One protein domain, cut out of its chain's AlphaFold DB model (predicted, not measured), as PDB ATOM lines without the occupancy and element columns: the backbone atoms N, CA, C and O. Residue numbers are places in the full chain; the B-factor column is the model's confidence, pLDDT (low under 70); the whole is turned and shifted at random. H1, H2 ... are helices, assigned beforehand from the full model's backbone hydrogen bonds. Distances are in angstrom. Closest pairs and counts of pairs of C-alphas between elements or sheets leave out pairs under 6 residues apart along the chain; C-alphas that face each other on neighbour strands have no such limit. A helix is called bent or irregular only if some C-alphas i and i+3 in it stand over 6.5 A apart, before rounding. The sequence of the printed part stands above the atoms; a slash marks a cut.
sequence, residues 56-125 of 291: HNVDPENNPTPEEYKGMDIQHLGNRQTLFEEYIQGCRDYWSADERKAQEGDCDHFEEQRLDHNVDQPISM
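What this domain is: This is residues 56 to 125 of the 291 residues of the protein "Hypothetical protein" of Chaetoceros debilis (UniProt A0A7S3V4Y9). The model is an open V of two long helices, H1 and H3, with a long tail of residues 56 to 79 running on from the first end of H1. The chain turns round at the closed end of the V through the little helix H2; there the first turn of H3 touches the later half of H1, and most of H3 then sticks out on its own, with residues 112 to 125 standing free. The printed part has 70 residues with three named helices, in the order H1, H2, H3, and no named strand; the class is all helix. The whole is extended, with a radius of gyration of the C-alphas of 18.3 A, and the C-alphas span 58 by 33 by 19 A, the tail making much of the longest span.

Where its parts are: Begin at His 56, whose C-alpha is at (-39.857, 26.256, 28.875), and go through residues 56 to 79, a stretch of 24 residues with no named element. Its C-alphas lie 12 to 31 A from the mean of all C-alphas. At Arg 80 you reach H1, residues 80 to 96: find C-alpha 80 at (-21.590, 18.178, 23.703) and go on to C-alpha 96 at (-3.458, 4.659, 33.042), a length of 24.5 A from first to last C-alpha. Two residues later comes H2, residues 99 to 102, a helix of four residues. After four more residues look for Cys 107, where H3 begins; it holds residues 107 to 124, 18 residues, and is the longest helix by residues. It runs 25.8 A from first to last C-alpha and ends with C-alpha 124 at (-7.784, 40.403, 35.099). Near residue 118 H3 has a kink of 26 degrees. It is irregular, but only just: C-alphas 119 and 122 are 6.8 A apart.

How they stand to each other: Start with H1 and look first at its residues 88 to 92, the part of it that touches H3. H3 touches it with residues 107 to 108 alone, in 4 pairs of C-alphas within 8 A. The closest C-alphas of the two are those of Cys 91 and Cys 107, 6.2 A apart. From there the two helices run opposite ways at a steep tilt of 52 degrees, and their centres are 17.8 A apart. Next go to the last residues of H1: with residues 95 to 96 alone it only just touches H2, only at the corner by their link, with 3 pairs of C-alphas within 8 A. Their closest C-alphas are those of Ser 96 and Ala 102, 4.7 A apart. H2 and H3 are apart, though they follow each other in the chain. In the backbone of H1 you will find each pair of O i and N i+4 within hydrogen-bond range; in H3 it is 11 of 14, and H2 is too short for such a pair.

The domain as a whole: The two C-alphas farthest apart are those of Glu 61 and Arg 100, 58.1 A; the first and last printed C-alphas, of His 56 and Met 125, are 36.8 A apart. The outline is elongated. Besides residues 112 to 125, of which 112 to 124 belong to H3, look for two more stretches that stand free: residues 58 to 63, and residues 75 to 87, of which 80 to 87 belong to H1. The printed part has no cut, and the links from H1 to H2 and from H2 to H3 are tight. In the B-factor column the mean pLDDT of the printed part is 91.1 and no printed residue is under 70; the mean is 94 for H1, 74 for H2 and 95 for H3.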
ATOM      1  N   HIS A  56     -40.079  24.831  28.595       94.94
ATOM      2  CA  HIS A  56     -39.857  26.256  28.875       94.94
ATOM      3  C   HIS A  56     -39.142  27.026  27.760       94.94
ATOM      4  O   HIS A  56     -39.194  28.250  27.759       94.94
ATOM      5  N   ASN A  57     -38.503  26.340  26.809       92.69
ATOM      6  CA  ASN A  57     -37.906  26.962  25.623       92.69
ATOM      7  C   ASN A  57     -38.854  26.929  24.415       92.69
ATOM      8  O   ASN A  57     -38.781  27.804  23.557       92.69
ATOM      9  N   VAL A  58     -39.746  25.932  24.346       94.75
ATOM     10  CA  VAL A  58     -40.747  25.803  23.273       94.75
ATOM     11  C   VAL A  58     -41.933  26.744  23.494       94.75
ATOM     12  O   VAL A  58     -42.429  27.335  22.538       94.75
ATOM     13  N   ASP A  59     -42.393  26.873  24.740       93.94
ATOM     14  CA  ASP A  59     -43.550  27.690  25.115       93.94
ATOM     15  C   ASP A  59     -43.312  28.373  26.478       93.94
ATOM     16  O   ASP A  59     -43.834  27.923  27.508       93.94
ATOM     17  N   PRO A  60     -42.489  29.441  26.504       92.31
ATOM     18  CA  PRO A  60     -42.116  30.140  27.734       92.31
ATOM     19  C   PRO A  60     -43.289  30.871  28.401       92.31
ATOM     20  O   PRO A  60     -43.228  31.157  29.594       92.31
ATOM     21  N   GLU A  61     -44.363  31.175  27.661       95.06
ATOM     22  CA  GLU A  61     -45.544  31.849  28.214       95.06
ATOM     23  C   GLU A  61     -46.307  30.939  29.185       95.06
ATOM     24  O   GLU A  61     -46.811  31.409  30.207       95.06
ATOM     25  N   ASN A  62     -46.361  29.634  28.895       96.25
ATOM     26  CA  ASN A  62     -47.079  28.654  29.714       96.25
ATOM     27  C   ASN A  62     -46.163  27.800  30.602       96.25
ATOM     28  O   ASN A  62     -46.644  27.170  31.547       96.25
ATOM     29  N   ASN A  63     -44.858  27.774  30.324       95.00
ATOM     30  CA  ASN A  63     -43.883  26.963  31.048       95.00
ATOM     31  C   ASN A  63     -42.747  27.861  31.560       95.00
ATOM     32  O   ASN A  63     -41.800  28.126  30.816       95.00
ATOM     33  N   PRO A  64     -42.802  28.342  32.817       94.94
ATOM     34  CA  PRO A  64     -41.721  29.153  33.363       94.94
ATOM     35  C   PRO A  64     -40.414  28.352  33.407       94.94
ATOM     36  O   PRO A  64     -40.423  27.164  33.728       94.94
ATOM     37  N   THR A  65     -39.287  29.014  33.129       94.94
ATOM     38  CA  THR A  65     -37.953  28.400  33.190       94.94
ATOM     39  C   THR A  65     -37.679  27.837  34.592       94.94
ATOM     40  O   THR A  65     -37.692  28.612  35.559       94.94
ATOM     41  N   PRO A  66     -37.423  26.519  34.722       96.31
ATOM     42  CA  PRO A  66     -37.022  25.910  35.987       96.31
ATOM     43  C   PRO A  66     -35.746  26.551  36.540       96.31
ATOM     44  O   PRO A  66     -34.921  27.052  35.776       96.31
ATOM     45  N   GLU A  67     -35.581  26.538  37.864       94.19
ATOM     46  CA  GLU A  67     -34.450  27.200  38.529       94.19
ATOM     47  C   GLU A  67     -33.105  26.670  38.025       94.19
ATOM     48  O   GLU A  67     -32.191  27.457  37.796       94.19
ATOM     49  N   GLU A  68     -33.012  25.363  37.768       92.00
ATOM     50  CA  GLU A  68     -31.795  24.727  37.271       92.00
ATOM     51  C   GLU A  68     -31.354  25.213  35.881       92.00
ATOM     52  O   GLU A  68     -30.178  25.084  35.570       92.00
ATOM     53  N   TYR A  69     -32.250  25.795  35.070       91.81
ATOM     54  CA  TYR A  69     -31.939  26.304  33.725       91.81
ATOM     55  C   TYR A  69     -31.816  27.830  33.660       91.81
ATOM     56  O   TYR A  69     -31.546  28.390  32.593       91.81
ATOM     57  N   LYS A  70     -32.029  28.544  34.772       88.44
ATOM     58  CA  LYS A  70     -31.947  30.008  34.772       88.44
ATOM     59  C   LYS A  70     -30.518  30.470  34.497       88.44
ATOM     60  O   LYS A  70     -29.581  30.082  35.184       88.44
ATOM     61  N   GLY A  71     -30.369  31.337  33.495       85.00
ATOM     62  CA  GLY A  71     -29.066  31.854  33.070       85.00
ATOM     63  C   GLY A  71     -28.210  30.852  32.288       85.00
ATOM     64  O   GLY A  71     -27.040  31.135  32.055       85.00
ATOM     65  N   MET A  72     -28.761  29.697  31.895       89.44
ATOM     66  CA  MET A  72     -28.097  28.767  30.981       89.44
ATOM     67  C   MET A  72     -28.467  29.086  29.533       89.44
ATOM     68  O   MET A  72     -29.651  29.111  29.183       89.44
ATOM     69  N   ASP A  73     -27.456  29.241  28.683       90.19
ATOM     70  CA  ASP A  73     -27.639  29.376  27.238       90.19
ATOM     71  C   ASP A  73     -28.287  28.132  26.622       90.19
ATOM     72  O   ASP A  73     -28.207  27.030  27.170       90.19
ATOM     73  N   ILE A  74     -28.929  28.293  25.462       90.44
ATOM     74  CA  ILE A  74     -29.594  27.185  24.770       90.44
ATOM     75  C   ILE A  74     -28.569  26.297  24.048       90.44
ATOM     76  O   ILE A  74     -27.837  26.738  23.157       90.44
ATOM     77  N   GLN A  75     -28.596  25.002  24.361       91.50
ATOM     78  CA  GLN A  75     -27.767  23.976  23.735       91.50
ATOM     79  C   GLN A  75     -28.322  23.552  22.369       91.50
ATOM     80  O   GLN A  75     -29.160  22.656  22.263       91.50
ATOM     81  N   HIS A  76     -27.837  24.180  21.300       89.56
ATOM     82  CA  HIS A  76     -28.235  23.881  19.919       89.56
ATOM     83  C   HIS A  76     -27.235  22.975  19.177       89.56
ATOM     84  O   HIS A  76     -27.481  22.606  18.030       89.56
ATOM     85  N   LEU A  77     -26.124  22.585  19.816       87.88
ATOM     86  CA  LEU A  77     -25.026  21.833  19.196       87.88
ATOM     87  C   LEU A  77     -25.057  20.327  19.501       87.88
ATOM     88  O   LEU A  77     -24.071  19.632  19.241       87.88
ATOM     89  N   GLY A  78     -26.177  19.822  20.026       87.44
ATOM     90  CA  GLY A  78     -26.366  18.413  20.373       87.44
ATOM     91  C   GLY A  78     -25.744  18.037  21.721       87.44
ATOM     92  O   GLY A  78     -25.605  18.872  22.610       87.44
ATOM     93  N   ASN A  79     -25.392  16.760  21.889       89.25
ATOM     94  CA  ASN A  79     -24.871  16.236  23.154       89.25
ATOM     95  C   ASN A  79     -23.358  16.489  23.304       89.25
ATOM     96  O   ASN A  79     -22.540  15.574  23.207       89.25
ATOM     97  N   ARG A  80     -22.989  17.757  23.514       91.88
ATOM     98  CA  ARG A  80     -21.590  18.178  23.703       91.88
ATOM     99  C   ARG A  80     -20.981  17.662  25.008       91.88
ATOM    100  O   ARG A  80     -19.779  17.424  25.048       91.88
ATOM    101  N   GLN A  81     -21.808  17.408  26.022       93.62
ATOM    102  CA  GLN A  81     -21.360  16.878  27.309       93.62
ATOM    103  C   GLN A  81     -20.739  15.485  27.157       93.62
ATOM    104  O   GLN A  81     -19.621  15.264  27.608       93.62
ATOM    105  N   THR A  82     -21.407  14.568  26.450       94.00
ATOM    106  CA  THR A  82     -20.859  13.222  26.221       94.00
ATOM    107  C   THR A  82     -19.570  13.256  25.399       94.00
ATOM    108  O   THR A  82     -18.631  12.541  25.730       94.00
ATOM    109  N   LEU A  83     -19.475  14.124  24.383       93.25
ATOM    110  CA  LEU A  83     -18.232  14.293  23.617       93.25
ATOM    111  C   LEU A  83     -17.057  14.705  24.523       93.25
ATOM    112  O   LEU A  83     -15.945  14.205  24.364       93.25
ATOM    113  N   PHE A  84     -17.299  15.614  25.467       95.12
ATOM    114  CA  PHE A  84     -16.292  16.044  26.433       95.12
ATOM    115  C   PHE A  84     -15.922  14.936  27.434       95.12
ATOM    116  O   PHE A  84     -14.744  14.719  27.717       95.12
ATOM    117  N   GLU A  85     -16.904  14.192  27.939       95.81
ATOM    118  CA  GLU A  85     -16.664  13.066  28.848       95.81
ATOM    119  C   GLU A  85     -15.815  11.977  28.182       95.81
ATOM    120  O   GLU A  85     -14.854  11.491  28.779       95.81
ATOM    121  N   GLU A  86     -16.109  11.645  26.922       95.44
ATOM    122  CA  GLU A  86     -15.305  10.725  26.110       95.44
ATOM    123  C   GLU A  86     -13.884  11.257  25.879       95.44
ATOM    124  O   GLU A  86     -12.915  10.494  25.926       95.44
ATOM    125  N   TYR A  87     -13.741  12.569  25.664       95.25
ATOM    126  CA  TYR A  87     -12.446  13.228  25.514       95.25
ATOM    127  C   TYR A  87     -11.583  13.059  26.770       95.25
ATOM    128  O   TYR A  87     -10.483  12.508  26.685       95.25
ATOM    129  N   ILE A  88     -12.080  13.472  27.940       95.88
ATOM    130  CA  ILE A  88     -11.326  13.372  29.197       95.88
ATOM    131  C   ILE A  88     -11.074  11.910  29.570       95.88
ATOM    132  O   ILE A  88      -9.964  11.566  29.984       95.88
ATOM    133  N   GLN A  89     -12.047  11.019  29.357       96.25
ATOM    134  CA  GLN A  89     -11.846   9.596  29.613       96.25
ATOM    135  C   GLN A  89     -10.731   9.012  28.737       96.25
ATOM    136  O   GLN A  89      -9.895   8.266  29.240       96.25
ATOM    137  N   GLY A  90     -10.639   9.416  27.467       95.19
ATOM    138  CA  GLY A  90      -9.541   9.007  26.590       95.19
ATOM    139  C   GLY A  90      -8.159   9.436  27.101       95.19
ATOM    140  O   GLY A  90      -7.199   8.673  26.974       95.19
ATOM    141  N   CYS A  91      -8.053  10.609  27.736       94.69
ATOM    142  CA  CYS A  91      -6.821  11.038  28.406       94.69
ATOM    143  C   CYS A  91      -6.477  10.111  29.579       94.69
ATOM    144  O   CYS A  91      -5.355   9.598  29.659       94.69
ATOM    145  N   ARG A  92      -7.449   9.850  30.465       94.25
ATOM    146  CA  ARG A  92      -7.269   8.973  31.634       94.25
ATOM    147  C   ARG A  92      -6.855   7.563  31.209       94.25
ATOM    148  O   ARG A  92      -5.906   7.005  31.761       94.25
ATOM    149  N   ASP A  93      -7.505   7.003  30.196       94.31
ATOM    150  CA  ASP A  93      -7.204   5.670  29.666       94.31
ATOM    151  C   ASP A  93      -5.786   5.605  29.076       94.31
ATOM    152  O   ASP A  93      -5.049   4.649  29.313       94.31
ATOM    153  N   TYR A  94      -5.359   6.648  28.357       92.19
ATOM    154  CA  TYR A  94      -4.023   6.711  27.764       92.19
ATOM    155  C   TYR A  94      -2.898   6.699  28.808       92.19
ATOM    156  O   TYR A  94      -1.898   5.994  28.631       92.19
ATOM    157  N   TRP A  95      -3.046   7.473  29.888       89.38
ATOM    158  CA  TRP A  95      -2.033   7.564  30.945       89.38
ATOM    159  C   TRP A  95      -2.108   6.399  31.934       89.38
ATOM    160  O   TRP A  95      -1.069   5.957  32.418       89.38
ATOM    161  N   SER A  96      -3.294   5.830  32.168       88.06
ATOM    162  CA  SER A  96      -3.458   4.659  33.042       88.06
ATOM    163  C   SER A  96      -3.019   3.331  32.402       88.06
ATOM    164  O   SER A  96      -2.821   2.346  33.111       88.06
ATOM    165  N   ALA A  97      -2.811   3.291  31.080       87.31
ATOM    166  CA  ALA A  97      -2.428   2.081  30.347       87.31
ATOM    167  C   ALA A  97      -1.011   1.530  30.645       87.31
ATOM    168  O   ALA A  97      -0.728   0.380  30.308       87.31
ATOM    169  N   ASP A  98      -0.105   2.316  31.237       81.19
ATOM    170  CA  ASP A  98       1.238   1.876  31.666       81.19
ATOM    171  C   ASP A  98       1.491   2.421  33.077       81.19
ATOM    172  O   ASP A  98       1.416   3.628  33.287       81.19
ATOM    173  N   GLU A  99       1.821   1.559  34.046       74.94
ATOM    174  CA  GLU A  99       2.071   1.967  35.441       74.94
ATOM    175  C   GLU A  99       3.148   3.056  35.569       74.94
ATOM    176  O   GLU A  99       3.104   3.860  36.499       74.94
ATOM    177  N   ARG A 100       4.104   3.116  34.633       74.81
ATOM    178  CA  ARG A 100       5.117   4.181  34.595       74.81
ATOM    179  C   ARG A 100       4.535   5.508  34.116       74.81
ATOM    180  O   ARG A 100       4.937   6.547  34.617       74.81
ATOM    181  N   LYS A 101       3.578   5.471  33.185       72.56
ATOM    182  CA  LYS A 101       2.857   6.649  32.681       72.56
ATOM    183  C   LYS A 101       1.823   7.161  33.682       72.56
ATOM    184  O   LYS A 101       1.641   8.367  33.809       72.56
ATOM    185  N   ALA A 102       1.184   6.258  34.423       74.69
ATOM    186  CA  ALA A 102       0.140   6.595  35.388       74.69
ATOM    187  C   ALA A 102       0.649   7.477  36.540       74.69
ATOM    188  O   ALA A 102      -0.132   8.182  37.167       74.69
ATOM    189  N   GLN A 103       1.957   7.454  36.816       71.50
ATOM    190  CA  GLN A 103       2.599   8.319  37.811       71.50
ATOM    191  C   GLN A 103       2.883   9.737  37.290       71.50
ATOM    192  O   GLN A 103       3.249  10.607  38.075       71.50
ATOM    193  N   GLU A 104       2.751   9.960  35.979       74.38
ATOM    194  CA  GLU A 104       3.098  11.218  35.314       74.38
ATOM    195  C   GLU A 104       1.860  12.000  34.851       74.38
ATOM    196  O   GLU A 104       1.882  13.228  34.867       74.38
ATOM    197  N   GLY A 105       0.797  11.316  34.411       77.06
ATOM    198  CA  GLY A 105      -0.380  11.958  33.824       77.06
ATOM    199  C   GLY A 105      -1.491  12.266  34.828       77.06
ATOM    200  O   GLY A 105      -2.110  11.343  35.347       77.06
ATOM    201  N   ASP A 106      -1.801  13.551  35.012       88.94
ATOM    202  CA  ASP A 106      -2.940  14.023  35.811       88.94
ATOM    203  C   ASP A 106      -3.923  14.840  34.951       88.94
ATOM    204  O   ASP A 106      -3.911  16.071  34.936       88.94
ATOM    205  N   CYS A 107      -4.738  14.133  34.160       93.19
ATOM    206  CA  CYS A 107      -5.677  14.752  33.217       93.19
ATOM    207  C   CYS A 107      -6.695  15.669  33.901       93.19
ATOM    208  O   CYS A 107      -7.051  16.705  33.346       93.19
ATOM    209  N   ASP A 108      -7.155  15.281  35.090       93.81
ATOM    210  CA  ASP A 108      -8.198  16.002  35.815       93.81
ATOM    211  C   ASP A 108      -7.646  17.305  36.399       93.81
ATOM    212  O   ASP A 108      -8.280  18.349  36.265       93.81
ATOM    213  N   HIS A 109      -6.420  17.285  36.931       93.50
ATOM    214  CA  HIS A 109      -5.757  18.500  37.401       93.50
ATOM    215  C   HIS A 109      -5.465  19.501  36.275       93.50
ATOM    216  O   HIS A 109      -5.657  20.704  36.447       93.50
ATOM    217  N   PHE A 110      -5.003  19.034  35.108       93.62
ATOM    218  CA  PHE A 110      -4.774  19.929  33.965       93.62
ATOM    219  C   PHE A 110      -6.070  20.551  33.445       93.62
ATOM    220  O   PHE A 110      -6.061  21.693  32.984       93.62
ATOM    221  N   GLU A 111      -7.170  19.808  33.518       95.75
ATOM    222  CA  GLU A 111      -8.480  20.296  33.113       95.75
ATOM    223  C   GLU A 111      -9.036  21.328  34.098       95.75
ATOM    224  O   GLU A 111      -9.500  22.382  33.668       95.75
ATOM    225  N   GLU A 112      -8.900  21.080  35.403       95.44
ATOM    226  CA  GLU A 112      -9.209  22.049  36.461       95.44
ATOM    227  C   GLU A 112      -8.414  23.348  36.252       95.44
ATOM    228  O   GLU A 112      -8.998  24.423  36.142       95.44
ATOM    229  N   GLN A 113      -7.095  23.254  36.043       94.75
ATOM    230  CA  GLN A 113      -6.254  24.423  35.756       94.75
ATOM    231  C   GLN A 113      -6.677  25.174  34.489       94.75
ATOM    232  O   GLN A 113      -6.575  26.401  34.430       94.75
ATOM    233  N   ARG A 114      -7.111  24.463  33.441       95.81
ATOM    234  CA  ARG A 114      -7.598  25.095  32.207       95.81
ATOM    235  C   ARG A 114      -8.857  25.915  32.486       95.81
ATOM    236  O   ARG A 114      -8.951  27.040  31.992       95.81
ATOM    237  N   LEU A 115      -9.800  25.367  33.252       96.44
ATOM    238  CA  LEU A 115     -11.027  26.059  33.643       96.44
ATOM    239  C   LEU A 115     -10.722  27.266  34.537       96.44
ATOM    240  O   LEU A 115     -11.183  28.363  34.229       96.44
ATOM    241  N   ASP A 116      -9.875  27.106  35.554       96.06
ATOM    242  CA  ASP A 116      -9.454  28.200  36.436       96.06
ATOM    243  C   ASP A 116      -8.820  29.348  35.641       96.06
ATOM    244  O   ASP A 116      -9.177  30.512  35.815       96.06
ATOM    245  N   HIS A 117      -7.927  29.043  34.693       95.50
ATOM    246  CA  HIS A 117      -7.332  30.069  33.835       95.50
ATOM    247  C   HIS A 117      -8.364  30.776  32.953       95.50
ATOM    248  O   HIS A 117      -8.287  31.992  32.788       95.50
ATOM    249  N   ASN A 118      -9.324  30.041  32.391       96.56
ATOM    250  CA  ASN A 118     -10.388  30.625  31.579       96.56
ATOM    251  C   ASN A 118     -11.323  31.528  32.392       96.56
ATOM    252  O   ASN A 118     -11.847  32.496  31.845       96.56
ATOM    253  N   VAL A 119     -11.528  31.220  33.674       95.38
ATOM    254  CA  VAL A 119     -12.327  32.041  34.587       95.38
ATOM    255  C   VAL A 119     -11.537  33.268  35.030       95.38
ATOM    256  O   VAL A 119     -12.007  34.387  34.856       95.38
ATOM    257  N   ASP A 120     -10.333  33.091  35.566       95.94
ATOM    258  CA  ASP A 120      -9.639  34.159  36.287       95.94
ATOM    259  C   ASP A 120      -8.849  35.096  35.369       95.94
ATOM    260  O   ASP A 120      -8.811  36.315  35.583       95.94
ATOM    261  N   GLN A 121      -8.191  34.550  34.340       96.12
ATOM    262  CA  GLN A 121      -7.242  35.325  33.547       96.12
ATOM    263  C   GLN A 121      -7.947  36.422  32.734       96.12
ATOM    264  O   GLN A 121      -7.572  37.578  32.936       96.12
ATOM    265  N   PRO A 122      -8.986  36.156  31.908       94.75
ATOM    266  CA  PRO A 122      -9.606  37.189  31.072       94.75
ATOM    267  C   PRO A 122     -10.081  38.419  31.846       94.75
ATOM    268  O   PRO A 122      -9.858  39.547  31.416       94.75
ATOM    269  N   ILE A 123     -10.676  38.211  33.025       91.69
ATOM    270  CA  ILE A 123     -11.256  39.281  33.853       91.69
ATOM    271  C   ILE A 123     -10.161  40.185  34.447       91.69
ATOM    272  O   ILE A 123     -10.411  41.341  34.790       91.69
ATOM    273  N   SER A 124      -8.937  39.666  34.573       92.81
ATOM    274  CA  SER A 124      -7.784  40.403  35.099       92.81
ATOM    275  C   SER A 124      -6.949  41.105  34.020       92.81
ATOM    276  O   SER A 124      -6.029  41.854  34.360       92.81
ATOM    277  N   MET A 125      -7.245  40.872  32.737       92.81
ATOM    278  CA  MET A 125      -6.490  41.424  31.611       92.81
ATOM    279  C   MET A 125      -7.079  42.739  31.092       92.81
ATOM    280  O   MET A 125      -8.221  43.105  31.362       92.81
TER     281      MET A 125